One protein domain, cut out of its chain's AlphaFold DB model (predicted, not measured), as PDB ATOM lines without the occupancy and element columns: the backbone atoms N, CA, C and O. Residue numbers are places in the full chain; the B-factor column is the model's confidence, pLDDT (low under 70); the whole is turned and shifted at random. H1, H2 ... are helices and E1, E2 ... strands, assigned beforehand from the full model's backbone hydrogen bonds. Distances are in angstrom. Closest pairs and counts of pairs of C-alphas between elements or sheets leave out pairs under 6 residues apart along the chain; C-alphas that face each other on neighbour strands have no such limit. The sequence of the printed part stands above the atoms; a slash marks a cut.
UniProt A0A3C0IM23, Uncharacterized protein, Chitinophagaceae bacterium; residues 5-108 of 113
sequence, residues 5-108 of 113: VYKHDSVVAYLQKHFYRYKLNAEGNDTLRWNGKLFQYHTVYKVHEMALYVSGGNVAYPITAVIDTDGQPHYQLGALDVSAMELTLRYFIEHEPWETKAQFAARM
ATOM      1  N   VAL A   5     245.782 184.067 220.755       88.81
ATOM      2  CA  VAL A   5     244.480 184.541 221.233       88.81
ATOM      3  C   VAL A   5     243.988 185.816 220.538       88.81
ATOM      4  O   VAL A   5     242.808 185.917 220.222       88.81
ATOM      5  N   TYR A   6     244.868 186.770 220.209       88.19
ATOM      6  CA  TYR A   6     244.451 188.024 219.551       88.19
ATOM      7  C   TYR A   6     244.153 187.857 218.058       88.19
ATOM      8  O   TYR A   6     243.707 188.806 217.415       88.19
ATOM      9  N   LYS A   7     244.429 186.672 217.501       90.38
ATOM     10  CA  LYS A   7     244.097 186.292 216.124       90.38
ATOM     11  C   LYS A   7     242.887 185.355 216.067       90.38
ATOM     12  O   LYS A   7     242.481 184.982 214.977       90.38
ATOM     13  N   HIS A   8     242.325 184.972 217.214       92.94
ATOM     14  CA  HIS A   8     241.172 184.086 217.278       92.94
ATOM     15  C   HIS A   8     239.912 184.800 216.777       92.94
ATOM     16  O   HIS A   8     239.562 185.859 217.300       92.94
ATOM     17  N   ASP A   9     239.197 184.210 215.819       94.50
ATOM     18  CA  ASP A   9     238.083 184.868 215.120       94.50
ATOM     19  C   ASP A   9     237.012 185.405 216.074       94.50
ATOM     20  O   ASP A   9     236.605 186.562 215.967       94.50
ATOM     21  N   SER A  10     236.602 184.613 217.070       95.06
ATOM     22  CA  SER A  10     235.611 185.059 218.062       95.06
ATOM     23  C   SER A  10     236.105 186.231 218.915       95.06
ATOM     24  O   SER A  10     235.336 187.149 219.194       95.06
ATOM     25  N   VAL A  11     237.393 186.236 219.281       94.50
ATOM     26  CA  VAL A  11     238.007 187.323 220.056       94.50
ATOM     27  C   VAL A  11     238.061 188.585 219.200       94.50
ATOM     28  O   VAL A  11     237.648 189.654 219.645       94.50
ATOM     29  N   VAL A  12     238.520 188.468 217.952       94.50
ATOM     30  CA  VAL A  12     238.617 189.591 217.013       94.50
ATOM     31  C   VAL A  12     237.243 190.199 216.750       94.50
ATOM     32  O   VAL A  12     237.100 191.417 216.862       94.50
ATOM     33  N   ALA A  13     236.236 189.372 216.463       95.81
ATOM     34  CA  ALA A  13     234.875 189.823 216.198       95.81
ATOM     35  C   ALA A  13     234.262 190.542 217.408       95.81
ATOM     36  O   ALA A  13     233.654 191.605 217.258       95.81
ATOM     37  N   TYR A  14     234.457 190.011 218.620       96.56
ATOM     38  CA  TYR A  14     233.951 190.656 219.829       96.56
ATOM     39  C   TYR A  14     234.663 191.981 220.108       96.56
ATOM     40  O   TYR A  14     234.008 192.994 220.358       96.56
ATOM     41  N   LEU A  15     235.995 192.011 219.985       95.31
ATOM     42  CA  LEU A  15     236.765 193.240 220.143       95.31
ATOM     43  C   LEU A  15     236.359 194.304 219.117       95.31
ATOM     44  O   LEU A  15     236.210 195.461 219.481       95.31
ATOM     45  N   GLN A  16     236.154 193.935 217.849       95.56
ATOM     46  CA  GLN A  16     235.706 194.868 216.806       95.56
ATOM     47  C   GLN A  16     234.353 195.499 217.122       95.56
ATOM     48  O   GLN A  16     234.135 196.663 216.799       95.56
ATOM     49  N   LYS A  17     233.449 194.724 217.720       97.00
ATOM     50  CA  LYS A  17     232.091 195.167 218.019       97.00
ATOM     51  C   LYS A  17     232.014 196.043 219.270       97.00
ATOM     52  O   LYS A  17     231.173 196.934 219.318       97.00
ATOM     53  N   HIS A  18     232.849 195.773 220.271       96.56
ATOM     54  CA  HIS A  18     232.663 196.321 221.617       96.56
ATOM     55  C   HIS A  18     233.817 197.192 222.127       96.56
ATOM     56  O   HIS A  18     233.618 197.937 223.081       96.56
ATOM     57  N   PHE A  19     235.005 197.133 221.516       96.00
ATOM     58  CA  PHE A  19     236.205 197.777 222.051       96.00
ATOM     59  C   PHE A  19     236.961 198.607 221.014       96.00
ATOM     60  O   PHE A  19     237.163 198.212 219.863       96.00
ATOM     61  N   TYR A  20     237.522 199.723 221.476       94.31
ATOM     62  CA  TYR A  20     238.638 200.361 220.788       94.31
ATOM     63  C   TYR A  20     239.919 199.586 221.094       94.31
ATOM     64  O   TYR A  20     240.308 199.420 222.247       94.31
ATOM     65  N   ARG A  21     240.571 199.080 220.047       93.25
ATOM     66  CA  ARG A  21     241.767 198.239 220.161       93.25
ATOM     67  C   ARG A  21     243.008 199.066 219.868       93.25
ATOM     68  O   ARG A  21     243.056 199.753 218.850       93.25
ATOM     69  N   TYR A  22     244.034 198.923 220.696       92.12
ATOM     70  CA  TYR A  22     245.336 199.531 220.458       92.12
ATOM     71  C   TYR A  22     246.448 198.541 220.797       92.12
ATOM     72  O   TYR A  22     246.441 197.935 221.867       92.12
ATOM     73  N   LYS A  23     247.406 198.370 219.880       92.19
ATOM     74  CA  LYS A  23     248.622 197.592 220.130       92.19
ATOM     75  C   LYS A  23     249.733 198.563 220.506       92.19
ATOM     76  O   LYS A  23     250.309 199.203 219.632       92.19
ATOM     77  N   LEU A  24     250.028 198.652 221.798       92.44
ATOM     78  CA  LEU A  24     251.113 199.485 222.306       92.44
ATOM     79  C   LEU A  24     252.463 198.783 222.110       92.44
ATOM     80  O   LEU A  24     252.633 197.637 222.531       92.44
ATOM     81  N   ASN A  25     253.430 199.483 221.516       92.88
ATOM     82  CA  ASN A  25     254.835 199.105 221.617       92.88
ATOM     83  C   ASN A  25     255.425 199.759 222.872       92.88
ATOM     84  O   ASN A  25     255.708 200.951 222.877       92.88
ATOM     85  N   ALA A  26     255.598 198.988 223.944       92.00
ATOM     86  CA  ALA A  26     256.078 199.530 225.211       92.00
ATOM     87  C   ALA A  26     257.556 199.964 225.179       92.00
ATOM     88  O   ALA A  26     257.983 200.691 226.064       92.00
ATOM     89  N   GLU A  27     258.323 199.573 224.163       91.81
ATOM     90  CA  GLU A  27     259.704 200.029 223.935       91.81
ATOM     91  C   GLU A  27     259.773 201.107 222.836       91.81
ATOM     92  O   GLU A  27     260.851 201.503 222.398       91.81
ATOM     93  N   GLY A  28     258.611 201.552 222.347       92.50
ATOM     94  CA  GLY A  28     258.486 202.573 221.316       92.50
ATOM     95  C   GLY A  28     258.752 203.982 221.842       92.50
ATOM     96  O   GLY A  28     258.505 204.286 223.008       92.50
ATOM     97  N   ASN A  29     259.231 204.844 220.940       93.25
ATOM     98  CA  ASN A  29     259.480 206.269 221.185       93.25
ATOM     99  C   ASN A  29     258.339 207.170 220.689       93.25
ATOM    100  O   ASN A  29     258.513 208.380 220.545       93.25
ATOM    101  N   ASP A  30     257.194 206.582 220.360       92.75
ATOM    102  CA  ASP A  30     256.004 207.315 219.974       92.75
ATOM    103  C   ASP A  30     255.458 208.159 221.136       92.75
ATOM    104  O   ASP A  30     255.776 207.963 222.307       92.75
ATOM    105  N   THR A  31     254.673 209.176 220.783       94.88
ATOM    106  CA  THR A  31     253.930 209.990 221.744       94.88
ATOM    107  C   THR A  31     252.452 209.686 221.582       94.88
ATOM    108  O   THR A  31     251.879 209.915 220.516       94.88
ATOM    109  N   LEU A  32     251.823 209.213 222.653       94.81
ATOM    110  CA  LEU A  32     250.398 208.916 222.705       94.81
ATOM    111  C   LEU A  32     249.665 210.007 223.485       94.81
ATOM    112  O   LEU A  32     250.040 210.347 224.604       94.81
ATOM    113  N   ARG A  33     248.571 210.533 222.927       94.19
ATOM    114  CA  ARG A  33     247.669 211.440 223.647       94.19
ATOM    115  C   ARG A  33     246.426 210.682 224.091       94.19
ATOM    116  O   ARG A  33     245.687 210.177 223.251       94.19
ATOM    117  N   TRP A  34     246.168 210.649 225.393       91.06
ATOM    118  CA  TRP A  34     244.990 209.997 225.958       91.06
ATOM    119  C   TRP A  34     244.457 210.779 227.161       91.06
ATOM    120  O   TRP A  34     245.228 211.243 227.996       91.06
ATOM    121  N   ASN A  35     243.135 210.967 227.212       89.62
ATOM    122  CA  ASN A  35     242.427 211.703 228.266       89.62
ATOM    123  C   ASN A  35     243.064 213.065 228.632       89.62
ATOM    124  O   ASN A  35     243.301 213.383 229.793       89.62
ATOM    125  N   GLY A  36     243.443 213.852 227.618       92.00
ATOM    126  CA  GLY A  36     244.087 215.158 227.808       92.00
ATOM    127  C   GLY A  36     245.564 215.116 228.227       92.00
ATOM    128  O   GLY A  36     246.208 216.163 228.218       92.00
ATOM    129  N   LYS A  37     246.127 213.937 228.511       93.25
ATOM    130  CA  LYS A  37     247.530 213.734 228.883       93.25
ATOM    131  C   LYS A  37     248.359 213.226 227.699       93.25
ATOM    132  O   LYS A  37     247.854 212.518 226.827       93.25
ATOM    133  N   LEU A  38     249.635 213.604 227.669       96.50
ATOM    134  CA  LEU A  38     250.640 213.037 226.771       96.50
ATOM    135  C   LEU A  38     251.412 211.942 227.510       96.50
ATOM    136  O   LEU A  38     251.813 212.143 228.653       96.50
ATOM    137  N   PHE A  39     251.603 210.813 226.841       96.06
ATOM    138  CA  PHE A  39     252.405 209.681 227.281       96.06
ATOM    139  C   PHE A  39     253.535 209.495 226.278       96.06
ATOM    140  O   PHE A  39     253.282 209.436 225.075       96.06
ATOM    141  N   GLN A  40     254.763 209.432 226.770       96.94
ATOM    142  CA  GLN A  40     255.966 209.360 225.945       96.94
ATOM    143  C   GLN A  40     256.870 208.223 226.409       96.94
ATOM    144  O   GLN A  40     256.587 207.521 227.380       96.94
ATOM    145  N   TYR A  41     257.986 208.037 225.719       96.69
ATOM    146  CA  TYR A  41     259.020 207.124 226.171       96.69
ATOM    147  C   TYR A  41     259.785 207.678 227.370       96.69
ATOM    148  O   TYR A  41     260.381 208.755 227.313       96.69
ATOM    149  N   HIS A  42     259.819 206.903 228.452       93.81
ATOM    150  CA  HIS A  42     260.576 207.249 229.640       93.81
ATOM    151  C   HIS A  42     262.007 206.711 229.525       93.81
ATOM    152  O   HIS A  42     262.257 205.519 229.692       93.81
ATOM    153  N   THR A  43     262.980 207.596 229.310       91.94
ATOM    154  CA  THR A  43     264.376 207.218 229.014       91.94
ATOM    155  C   THR A  43     265.068 206.437 230.132       91.94
ATOM    156  O   THR A  43     265.828 205.514 229.848       91.94
ATOM    157  N   VAL A  44     264.791 206.772 231.398       90.50
ATOM    158  CA  VAL A  44     265.384 206.082 232.563       90.50
ATOM    159  C   VAL A  44     264.837 204.660 232.715       90.50
ATOM    160  O   VAL A  44     265.616 203.714 232.781       90.50
ATOM    161  N   TYR A  45     263.509 204.498 232.729       89.25
ATOM    162  CA  TYR A  45     262.853 203.190 232.842       89.25
ATOM    163  C   TYR A  45     262.848 202.387 231.536       89.25
ATOM    164  O   TYR A  45     262.481 201.216 231.550       89.25
ATOM    165  N   LYS A  46     263.264 203.002 230.423       93.06
ATOM    166  CA  LYS A  46     263.298 202.417 229.077       93.06
ATOM    167  C   LYS A  46     261.969 201.784 228.664       93.06
ATOM    168  O   LYS A  46     261.927 200.690 228.111       93.06
ATOM    169  N   VAL A  47     260.879 202.476 228.977       95.00
ATOM    170  CA  VAL A  47     259.518 202.001 228.732       95.00
ATOM    171  C   VAL A  47     258.596 203.177 228.432       95.00
ATOM    172  O   VAL A  47     258.756 204.273 228.968       95.00
ATOM    173  N   HIS A  48     257.614 202.946 227.573       96.06
ATOM    174  CA  HIS A  48     256.571 203.894 227.234       96.06
ATOM    175  C   HIS A  48     255.658 204.132 228.446       96.06
ATOM    176  O   HIS A  48     255.129 203.192 229.043       96.06
ATOM    177  N   GLU A  49     255.411 205.394 228.795       95.94
ATOM    178  CA  GLU A  49     254.644 205.795 229.980       95.94
ATOM    179  C   GLU A  49     253.224 205.225 230.001       95.94
ATOM    180  O   GLU A  49     252.691 204.932 231.067       95.94
ATOM    181  N   MET A  50     252.607 205.025 228.832       95.25
ATOM    182  CA  MET A  50     251.305 204.353 228.745       95.25
ATOM    183  C   MET A  50     251.354 202.926 229.309       95.25
ATOM    184  O   MET A  50     250.409 202.513 229.970       95.25
ATOM    185  N   ALA A  51     252.447 202.181 229.095       94.56
ATOM    186  CA  ALA A  51     252.596 200.836 229.646       94.56
ATOM    187  C   ALA A  51     252.700 200.885 231.176       94.56
ATOM    188  O   ALA A  51     252.003 200.133 231.851       94.56
ATOM    189  N   LEU A  52     253.490 201.826 231.712       94.25
ATOM    190  CA  LEU A  52     253.583 202.075 233.156       94.25
ATOM    191  C   LEU A  52     252.223 202.443 233.759       94.25
ATOM    192  O   LEU A  52     251.870 201.955 234.829       94.25
ATOM    193  N   TYR A  53     251.462 203.296 233.072       93.56
ATOM    194  CA  TYR A  53     250.151 203.748 233.524       93.56
ATOM    195  C   TYR A  53     249.150 202.597 233.607       93.56
ATOM    196  O   TYR A  53     248.553 202.387 234.662       93.56
ATOM    197  N   VAL A  54     248.998 201.817 232.532       94.25
ATOM    198  CA  VAL A  54     248.004 200.734 232.513       94.25
ATOM    199  C   VAL A  54     248.378 199.560 233.410       94.25
ATOM    200  O   VAL A  54     247.487 198.836 233.837       94.25
ATOM    201  N   SER A  55     249.666 199.364 233.706       93.38
ATOM    202  CA  SER A  55     250.149 198.277 234.564       93.38
ATOM    203  C   SER A  55     250.337 198.683 236.029       93.38
ATOM    204  O   SER A  55     250.875 197.900 236.815       93.38
ATOM    205  N   GLY A  56     249.999 199.923 236.403       90.88
ATOM    206  CA  GLY A  56     250.280 200.456 237.740       90.88
ATOM    207  C   GLY A  56     251.764 200.369 238.132       90.88
ATOM    208  O   GLY A  56     252.077 200.122 239.291       90.88
ATOM    209  N   GLY A  57     252.677 200.493 237.162       90.94
ATOM    210  CA  GLY A  57     254.129 200.387 237.352       90.94
ATOM    211  C   GLY A  57     254.711 198.968 237.268       90.94
ATOM    212  O   GLY A  57     255.918 198.825 237.083       90.94
ATOM    213  N   ASN A  58     253.887 197.915 237.316       88.12
ATOM    214  CA  ASN A  58     254.350 196.521 237.250       88.12
ATOM    215  C   ASN A  58     254.483 196.034 235.802       88.12
ATOM    216  O   ASN A  58     253.624 195.319 235.286       88.12
ATOM    217  N   VAL A  59     255.548 196.451 235.119       85.62
ATOM    218  CA  VAL A  59     255.748 196.109 233.706       85.62
ATOM    219  C   VAL A  59     256.332 194.699 233.571       85.62
ATOM    220  O   VAL A  59     257.498 194.468 233.879       85.62
ATOM    221  N   ALA A  60     255.528 193.763 233.065       88.38
ATOM    222  CA  ALA A  60     255.962 192.427 232.658       88.38
ATOM    223  C   ALA A  60     255.235 192.008 231.378       88.38
ATOM    224  O   ALA A  60     254.020 192.124 231.301       88.38
ATOM    225  N   TYR A  61     255.949 191.511 230.370       87.00
ATOM    226  CA  TYR A  61     255.349 191.231 229.062       87.00
ATOM    227  C   TYR A  61     254.922 189.761 228.897       87.00
ATOM    228  O   TYR A  61     255.634 188.868 229.358       87.00
ATOM    229  N   PRO A  62     253.823 189.481 228.166       90.12
ATOM    230  CA  PRO A  62     252.862 190.444 227.618       90.12
ATOM    231  C   PRO A  62     251.901 190.999 228.690       90.12
ATOM    232  O   PRO A  62     251.639 190.343 229.694       90.12
ATOM    233  N   ILE A  63     251.351 192.195 228.434       91.31
ATOM    234  CA  ILE A  63     250.292 192.828 229.241       91.31
ATOM    235  C   ILE A  63     249.054 192.989 228.365       91.31
ATOM    236  O   ILE A  63     249.150 193.498 227.248       91.31
ATOM    237  N   THR A  64     247.892 192.608 228.890       93.25
ATOM    238  CA  THR A  64     246.592 193.021 228.342       93.25
ATOM    239  C   THR A  64     245.953 193.985 229.317       93.25
ATOM    240  O   THR A  64     245.843 193.649 230.490       93.25
ATOM    241  N   ALA A  65     245.520 195.151 228.848       94.44
ATOM    242  CA  ALA A  65     244.789 196.108 229.667       94.44
ATOM    243  C   ALA A  65     243.467 196.491 229.001       94.44
ATOM    244  O   ALA A  65     243.414 196.696 227.787       94.44
ATOM    245  N   VAL A  66     242.417 196.598 229.811       94.88
ATOM    246  CA  VAL A  66     241.130 197.189 229.452       94.88
ATOM    247  C   VAL A  66     240.981 198.451 230.280       94.88
ATOM    248  O   VAL A  66     241.148 198.411 231.494       94.88
ATOM    249  N   ILE A  67     240.703 199.572 229.625       93.50
ATOM    250  CA  ILE A  67     240.360 200.812 230.314       93.50
ATOM    251  C   ILE A  67     238.848 200.950 230.226       93.50
ATOM    252  O   ILE A  67     238.300 200.934 229.121       93.50
ATOM    253  N   ASP A  68     238.189 201.007 231.378       89.12
ATOM    254  CA  ASP A  68     236.736 201.127 231.455       89.12
ATOM    255  C   ASP A  68     236.252 202.559 231.155       89.12
ATOM    256  O   ASP A  68     237.031 203.467 230.843       89.12
ATOM    257  N   THR A  69     234.936 202.760 231.214       86.50
ATOM    258  CA  THR A  69     234.301 204.059 230.953       86.50
ATOM    259  C   THR A  69     234.658 205.130 231.981       86.50
ATOM    260  O   THR A  69     234.583 206.312 231.653       86.50
ATOM    261  N   ASP A  70     235.091 204.733 233.180       86.94
ATOM    262  CA  ASP A  70     235.543 205.641 234.237       86.94
ATOM    263  C   ASP A  70     237.031 206.008 234.081       86.94
ATOM    264  O   ASP A  70     237.583 206.798 234.854       86.94
ATOM    265  N   GLY A  71     237.694 205.461 233.057       85.38
ATOM    266  CA  GLY A  71     239.098 205.703 232.759       85.38
ATOM    267  C   GLY A  71     240.053 204.913 233.649       85.38
ATOM    268  O   GLY A  71     241.243 205.232 233.667       85.38
ATOM    269  N   GLN A  72     239.572 203.904 234.381       89.19
ATOM    270  CA  GLN A  72     240.409 203.066 235.233       89.19
ATOM    271  C   GLN A  72     241.002 201.901 234.424       89.19
ATOM    272  O   GLN A  72     240.261 201.149 233.784       89.19
ATOM    273  N   PRO A  73     242.337 201.726 234.415       93.12
ATOM    274  CA  PRO A  73     242.958 200.574 233.778       93.12
ATOM    275  C   PRO A  73     242.816 199.307 234.623       93.12
ATOM    276  O   PRO A  73     243.186 199.270 235.795       93.12
ATOM    277  N   HIS A  74     242.393 198.228 233.976       93.25
ATOM    278  CA  HIS A  74     242.385 196.873 234.510       93.25
ATOM    279  C   HIS A  74     243.308 196.014 233.661       93.25
ATOM    280  O   HIS A  74     243.057 195.824 232.469       93.25
ATOM    281  N   TYR A  75     244.382 195.494 234.252       93.19
ATOM    282  CA  TYR A  75     245.399 194.750 233.516       93.19
ATOM    283  C   TYR A  75     245.536 193.306 233.981       93.19
ATOM    284  O   TYR A  75     245.283 192.959 235.134       93.19
ATOM    285  N   GLN A  76     245.986 192.462 233.059       91.19
ATOM    286  CA  GLN A  76     246.387 191.093 233.321       91.19
ATOM    287  C   GLN A  76     247.771 190.855 232.719       91.19
ATOM    288  O   GLN A  76     248.028 191.189 231.558       91.19
ATOM    289  N   LEU A  77     248.663 190.306 233.543       88.88
ATOM    290  CA  LEU A  77     250.018 189.933 233.151       88.88
ATOM    291  C   LEU A  77     250.037 188.524 232.559       88.88
ATOM    292  O   LEU A  77     249.294 187.644 232.998       88.88
ATOM    293  N   GLY A  78     250.949 188.306 231.617       86.25
ATOM    294  CA  GLY A  78     251.168 187.006 231.000       86.25
ATOM    295  C   GLY A  78     250.246 186.733 229.815       86.25
ATOM    296  O   GLY A  78     249.388 187.531 229.432       86.25
ATOM    297  N   ALA A  79     250.482 185.590 229.175       85.06
ATOM    298  CA  ALA A  79     249.685 185.168 228.036       85.06
ATOM    299  C   ALA A  79     248.283 184.721 228.478       85.06
ATOM    300  O   ALA A  79     248.141 184.020 229.478       85.06
ATOM    301  N   LEU A  80     247.264 185.106 227.708       88.44
ATOM    302  CA  LEU A  80     245.881 184.676 227.910       88.44
ATOM    303  C   LEU A  80     245.534 183.562 226.928       88.44
ATOM    304  O   LEU A  80     245.878 183.653 225.748       88.44
ATOM    305  N   ASP A  81     244.815 182.551 227.406       90.75
ATOM    306  CA  ASP A  81     244.094 181.632 226.531       90.75
ATOM    307  C   ASP A  81     242.748 182.239 226.082       90.75
ATOM    308  O   ASP A  81     242.333 183.317 226.528       90.75
ATOM    309  N   VAL A  82     242.073 181.559 225.152       92.19
ATOM    310  CA  VAL A  82     240.805 182.023 224.568       92.19
ATOM    311  C   VAL A  82     239.708 182.142 225.627       92.19
ATOM    312  O   VAL A  82     238.959 183.116 225.605       92.19
ATOM    313  N   SER A  83     239.637 181.217 226.585       91.56
ATOM    314  CA  SER A  83     238.609 181.224 227.631       91.56
ATOM    315  C   SER A  83     238.815 182.361 228.638       91.56
ATOM    316  O   SER A  83     237.858 183.036 229.016       91.56
ATOM    317  N   ALA A  84     240.059 182.633 229.035       91.50
ATOM    318  CA  ALA A  84     240.425 183.748 229.901       91.50
ATOM    319  C   ALA A  84     240.180 185.100 229.216       91.50
ATOM    320  O   ALA A  84     239.704 186.045 229.857       91.50
ATOM    321  N   MET A  85     240.464 185.188 227.911       93.44
ATOM    322  CA  MET A  85     240.136 186.362 227.102       93.44
ATOM    323  C   MET A  85     238.622 186.552 226.990       93.44
ATOM    324  O   MET A  85     238.139 187.662 227.203       93.44
ATOM    325  N   GLU A  86     237.863 185.484 226.723       95.19
ATOM    326  CA  GLU A  86     236.399 185.529 226.666       95.19
ATOM    327  C   GLU A  86     235.808 186.051 227.975       95.19
ATOM    328  O   GLU A  86     235.038 187.011 227.960       95.19
ATOM    329  N   LEU A  87     236.203 185.466 229.107       94.19
ATOM    330  CA  LEU A  87     235.733 185.901 230.417       94.19
ATOM    331  C   LEU A  87     236.038 187.382 230.656       94.19
ATOM    332  O   LEU A  87     235.176 188.126 231.113       94.19
ATOM    333  N   THR A  88     237.264 187.811 230.356       93.50
ATOM    334  CA  THR A  88     237.704 189.186 230.604       93.50
ATOM    335  C   THR A  88     236.935 190.180 229.744       93.50
ATOM    336  O   THR A  88     236.375 191.129 230.284       93.50
ATOM    337  N   LEU A  89     236.856 189.960 228.430       94.75
ATOM    338  CA  LEU A  89     236.173 190.885 227.527       94.75
ATOM    339  C   LEU A  89     234.671 190.938 227.791       94.75
ATOM    340  O   LEU A  89     234.098 192.023 227.813       94.75
ATOM    341  N   ARG A  90     234.035 189.785 228.018       95.56
ATOM    342  CA  ARG A  90     232.597 189.746 228.289       95.56
ATOM    343  C   ARG A  90     232.263 190.350 229.641       95.56
ATOM    344  O   ARG A  90     231.262 191.040 229.728       95.56
ATOM    345  N   TYR A  91     233.110 190.182 230.657       94.69
ATOM    346  CA  TYR A  91     232.924 190.863 231.938       94.69
ATOM    347  C   TYR A  91     232.825 192.382 231.744       94.69
ATOM    348  O   TYR A  91     231.830 192.977 232.130       94.69
ATOM    349  N   PHE A  92     233.766 193.014 231.040       93.94
ATOM    350  CA  PHE A  92     233.746 194.475 230.862       93.94
ATOM    351  C   PHE A  92     232.573 195.024 230.026       93.94
ATOM    352  O   PHE A  92     232.373 196.233 230.013       93.94
ATOM    353  N   ILE A  93     231.794 194.171 229.354       94.56
ATOM    354  CA  ILE A  93     230.663 194.582 228.503       94.56
ATOM    355  C   ILE A  93     229.309 194.126 229.056       94.56
ATOM    356  O   ILE A  93     228.317 194.832 228.910       94.56
ATOM    357  N   GLU A  94     229.252 192.932 229.637       94.56
ATOM    358  CA  GLU A  94     228.017 192.231 230.005       94.56
ATOM    359  C   GLU A  94     227.808 192.157 231.523       94.56
ATOM    360  O   GLU A  94     226.841 191.519 231.955       94.56
ATOM    361  N   HIS A  95     228.721 192.723 232.328       93.69
ATOM    362  CA  HIS A  95     228.557 192.692 233.775       93.69
ATOM    363  C   HIS A  95     227.513 193.697 234.272       93.69
ATOM    364  O   HIS A  95     227.417 194.823 233.787       93.69
ATOM    365  N   GLU A  96     226.757 193.284 235.278       93.62
ATOM    366  CA  GLU A  96     225.883 194.135 236.065       93.62
ATOM    367  C   GLU A  96     226.706 194.988 237.042       93.62
ATOM    368  O   GLU A  96     227.672 194.489 237.625       93.62
ATOM    369  N   PRO A  97     226.304 196.239 237.333       89.50
ATOM    370  CA  PRO A  97     227.075 197.134 238.202       89.50
ATOM    371  C   PRO A  97     227.370 196.589 239.609       89.50
ATOM    372  O   PRO A  97     228.317 197.021 240.259       89.50
ATOM    373  N   TRP A  98     226.545 195.662 240.107       89.69
ATOM    374  CA  TRP A  98     226.702 195.059 241.434       89.69
ATOM    375  C   TRP A  98     227.480 193.739 241.430       89.69
ATOM    376  O   TRP A  98     227.710 193.180 242.505       89.69
ATOM    377  N   GLU A  99     227.839 193.193 240.265       93.44
ATOM    378  CA  GLU A  99     228.452 191.871 240.195       93.44
ATOM    379  C   GLU A  99     229.982 191.919 240.100       93.44
ATOM    380  O   GLU A  99     230.600 192.651 239.325       93.44
ATOM    381  N   THR A 100     230.618 191.065 240.892       92.62
ATOM    382  CA  THR A 100     232.060 190.828 240.827       92.62
ATOM    383  C   THR A 100     232.409 189.946 239.628       92.62
ATOM    384  O   THR A 100     231.608 189.120 239.187       92.62
ATOM    385  N   LYS A 101     233.661 190.017 239.155       90.50
ATOM    386  CA  LYS A 101     234.162 189.124 238.091       90.50
ATOM    387  C   LYS A 101     233.980 187.637 238.426       90.50
ATOM    388  O   LYS A 101     233.715 186.842 237.530       90.50
ATOM    389  N   ALA A 102     234.079 187.258 239.702       93.38
ATOM    390  CA  ALA A 102     233.853 185.883 240.151       93.38
ATOM    391  C   ALA A 102     232.377 185.461 240.032       93.38
ATOM    392  O   ALA A 102     232.092 184.361 239.564       93.38
ATOM    393  N   GLN A 103     231.439 186.339 240.404       95.44
ATOM    394  CA  GLN A 103     230.002 186.091 240.231       95.44
ATOM    395  C   GLN A 103     229.628 186.005 238.748       95.44
ATOM    396  O   GLN A 103     228.930 185.072 238.350       95.44
ATOM    397  N   PHE A 104     230.168 186.908 237.924       96.38
ATOM    398  CA  PHE A 104     229.998 186.857 236.474       96.38
ATOM    399  C   PHE A 104     230.526 185.537 235.899       96.38
ATOM    400  O   PHE A 104     229.819 184.855 235.159       96.38
ATOM    401  N   ALA A 105     231.741 185.131 236.286       94.75
ATOM    402  CA  ALA A 105     232.348 183.878 235.842       94.75
ATOM    403  C   ALA A 105     231.497 182.651 236.204       94.75
ATOM    404  O   ALA A 105     231.386 181.735 235.399       94.75
ATOM    405  N   ALA A 106     230.866 182.644 237.382       94.94
ATOM    406  CA  ALA A 106     230.041 181.527 237.836       94.94
ATOM    407  C   ALA A 106     228.765 181.326 236.996       94.94
ATOM    408  O   ALA A 106     228.312 180.193 236.842       94.94
ATOM    409  N   ARG A 107     228.183 182.404 236.448       94.56
ATOM    410  CA  ARG A 107     226.992 182.332 235.575       94.56
ATOM    411  C   ARG A 107     227.325 182.287 234.084       94.56
ATOM    412  O   ARG A 107     226.469 181.948 233.266       94.56
ATOM    413  N   MET A 108     228.532 182.694 233.709       93.31
ATOM    414  CA  MET A 108     228.952 182.792 232.320       93.31
ATOM    415  C   MET A 108     229.254 181.402 231.754       93.31
ATOM    416  O   MET A 108     229.978 180.602 232.336       93.31
TER     417      MET A 108
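AT A GLANCE: This is residues 5 to 108 of the 113 residues of an uncharacterized protein of Chitinophagaceae bacterium (UniProt A0A3C0IM23). The domain is an elongated row of parts: the two-strand hairpin E3 and E4 stands in the middle, H2 and the small hairpin E1 and E2 lie toward one end, and the helices H1, H3 and H4 lie toward the other. H1 and H3 run side by side, H2 sits between the two hairpins, and the long link of residues 19 to 31 runs from the helical end to E1. The printed part has 104 residues, with four named helices and four named strands in the order H1, E1, E2, H2, E3, E4, H3, H4; each sheet has two strands and is antiparallel, and the class is mixed, helices and strands. The whole is compact by its radius of gyration of the C-alphas, 14.8 A, yet elongated in outline, with spans of 45 by 29 by 24 A.

HOW THE PARTS SIT: E3, residues 63 to 67, and E4, residues 73 to 77, form an antiparallel hairpin with 163 degrees between their directions; N 66 and O 74 are 2.8 A apart, within hydrogen-bond range. H2, residues 49 to 54, comes closest to E4 at the C-alphas of Val 54 and Pro 73, 5.2 A apart. E1, residues 32 to 34, and E2, residues 37 to 39, form the other antiparallel hairpin, at 149 degrees, with N 32 and O 39 2.8 A apart. The closest C-alphas of H2 and E2 are those of Glu 49 and Phe 39, 5.2 A apart. The two hairpins are apart. H3, residues 82 to 94, comes closest to E3 at the C-alphas of Phe 92 and Val 66, 8.0 A apart. H1, residues 9 to 18, touches H3 at a shallow tilt of 18 degrees, the same way; the closest C-alphas are those of Val 11 and Glu 86, 7.0 A apart. H4, residues 101 to 107, only just touches H3, with 3 pairs of C-alphas within 8 A, made by residues 87 to 91 of H3 alone. Their closest C-alphas are those of Lys 101 and Tyr 91, 6.5 A apart, and their lines are about perpendicular at 81 degrees. In H1, H2 and H4 every O i to N i+4 pair is within hydrogen-bond range, and in H3 8 of 9 are.

IN THESE COORDINATES: H1 begins at C-alpha 9, (238.083, 184.868, 215.120), and is 14.2 A long. E1 measures 6.4 A, E2 6.5 A and H2 8.7 A. E3 and E4 are 12.8 A each; C-alpha 63 is at (250.292, 192.828, 229.241). H3, the longest helix, spans 17.2 A. H4 measures 10.2 A and ends at C-alpha 107, (226.992, 182.332, 235.575).

THE WHOLE: The two C-alphas farthest apart are those of Thr 43 and Arg 107, 45.4 A. The printed part has no cut. The link from H1 to E1, 13 residues, is long. The mean pLDDT of the printed part is 92.7, and no printed residue is under 70.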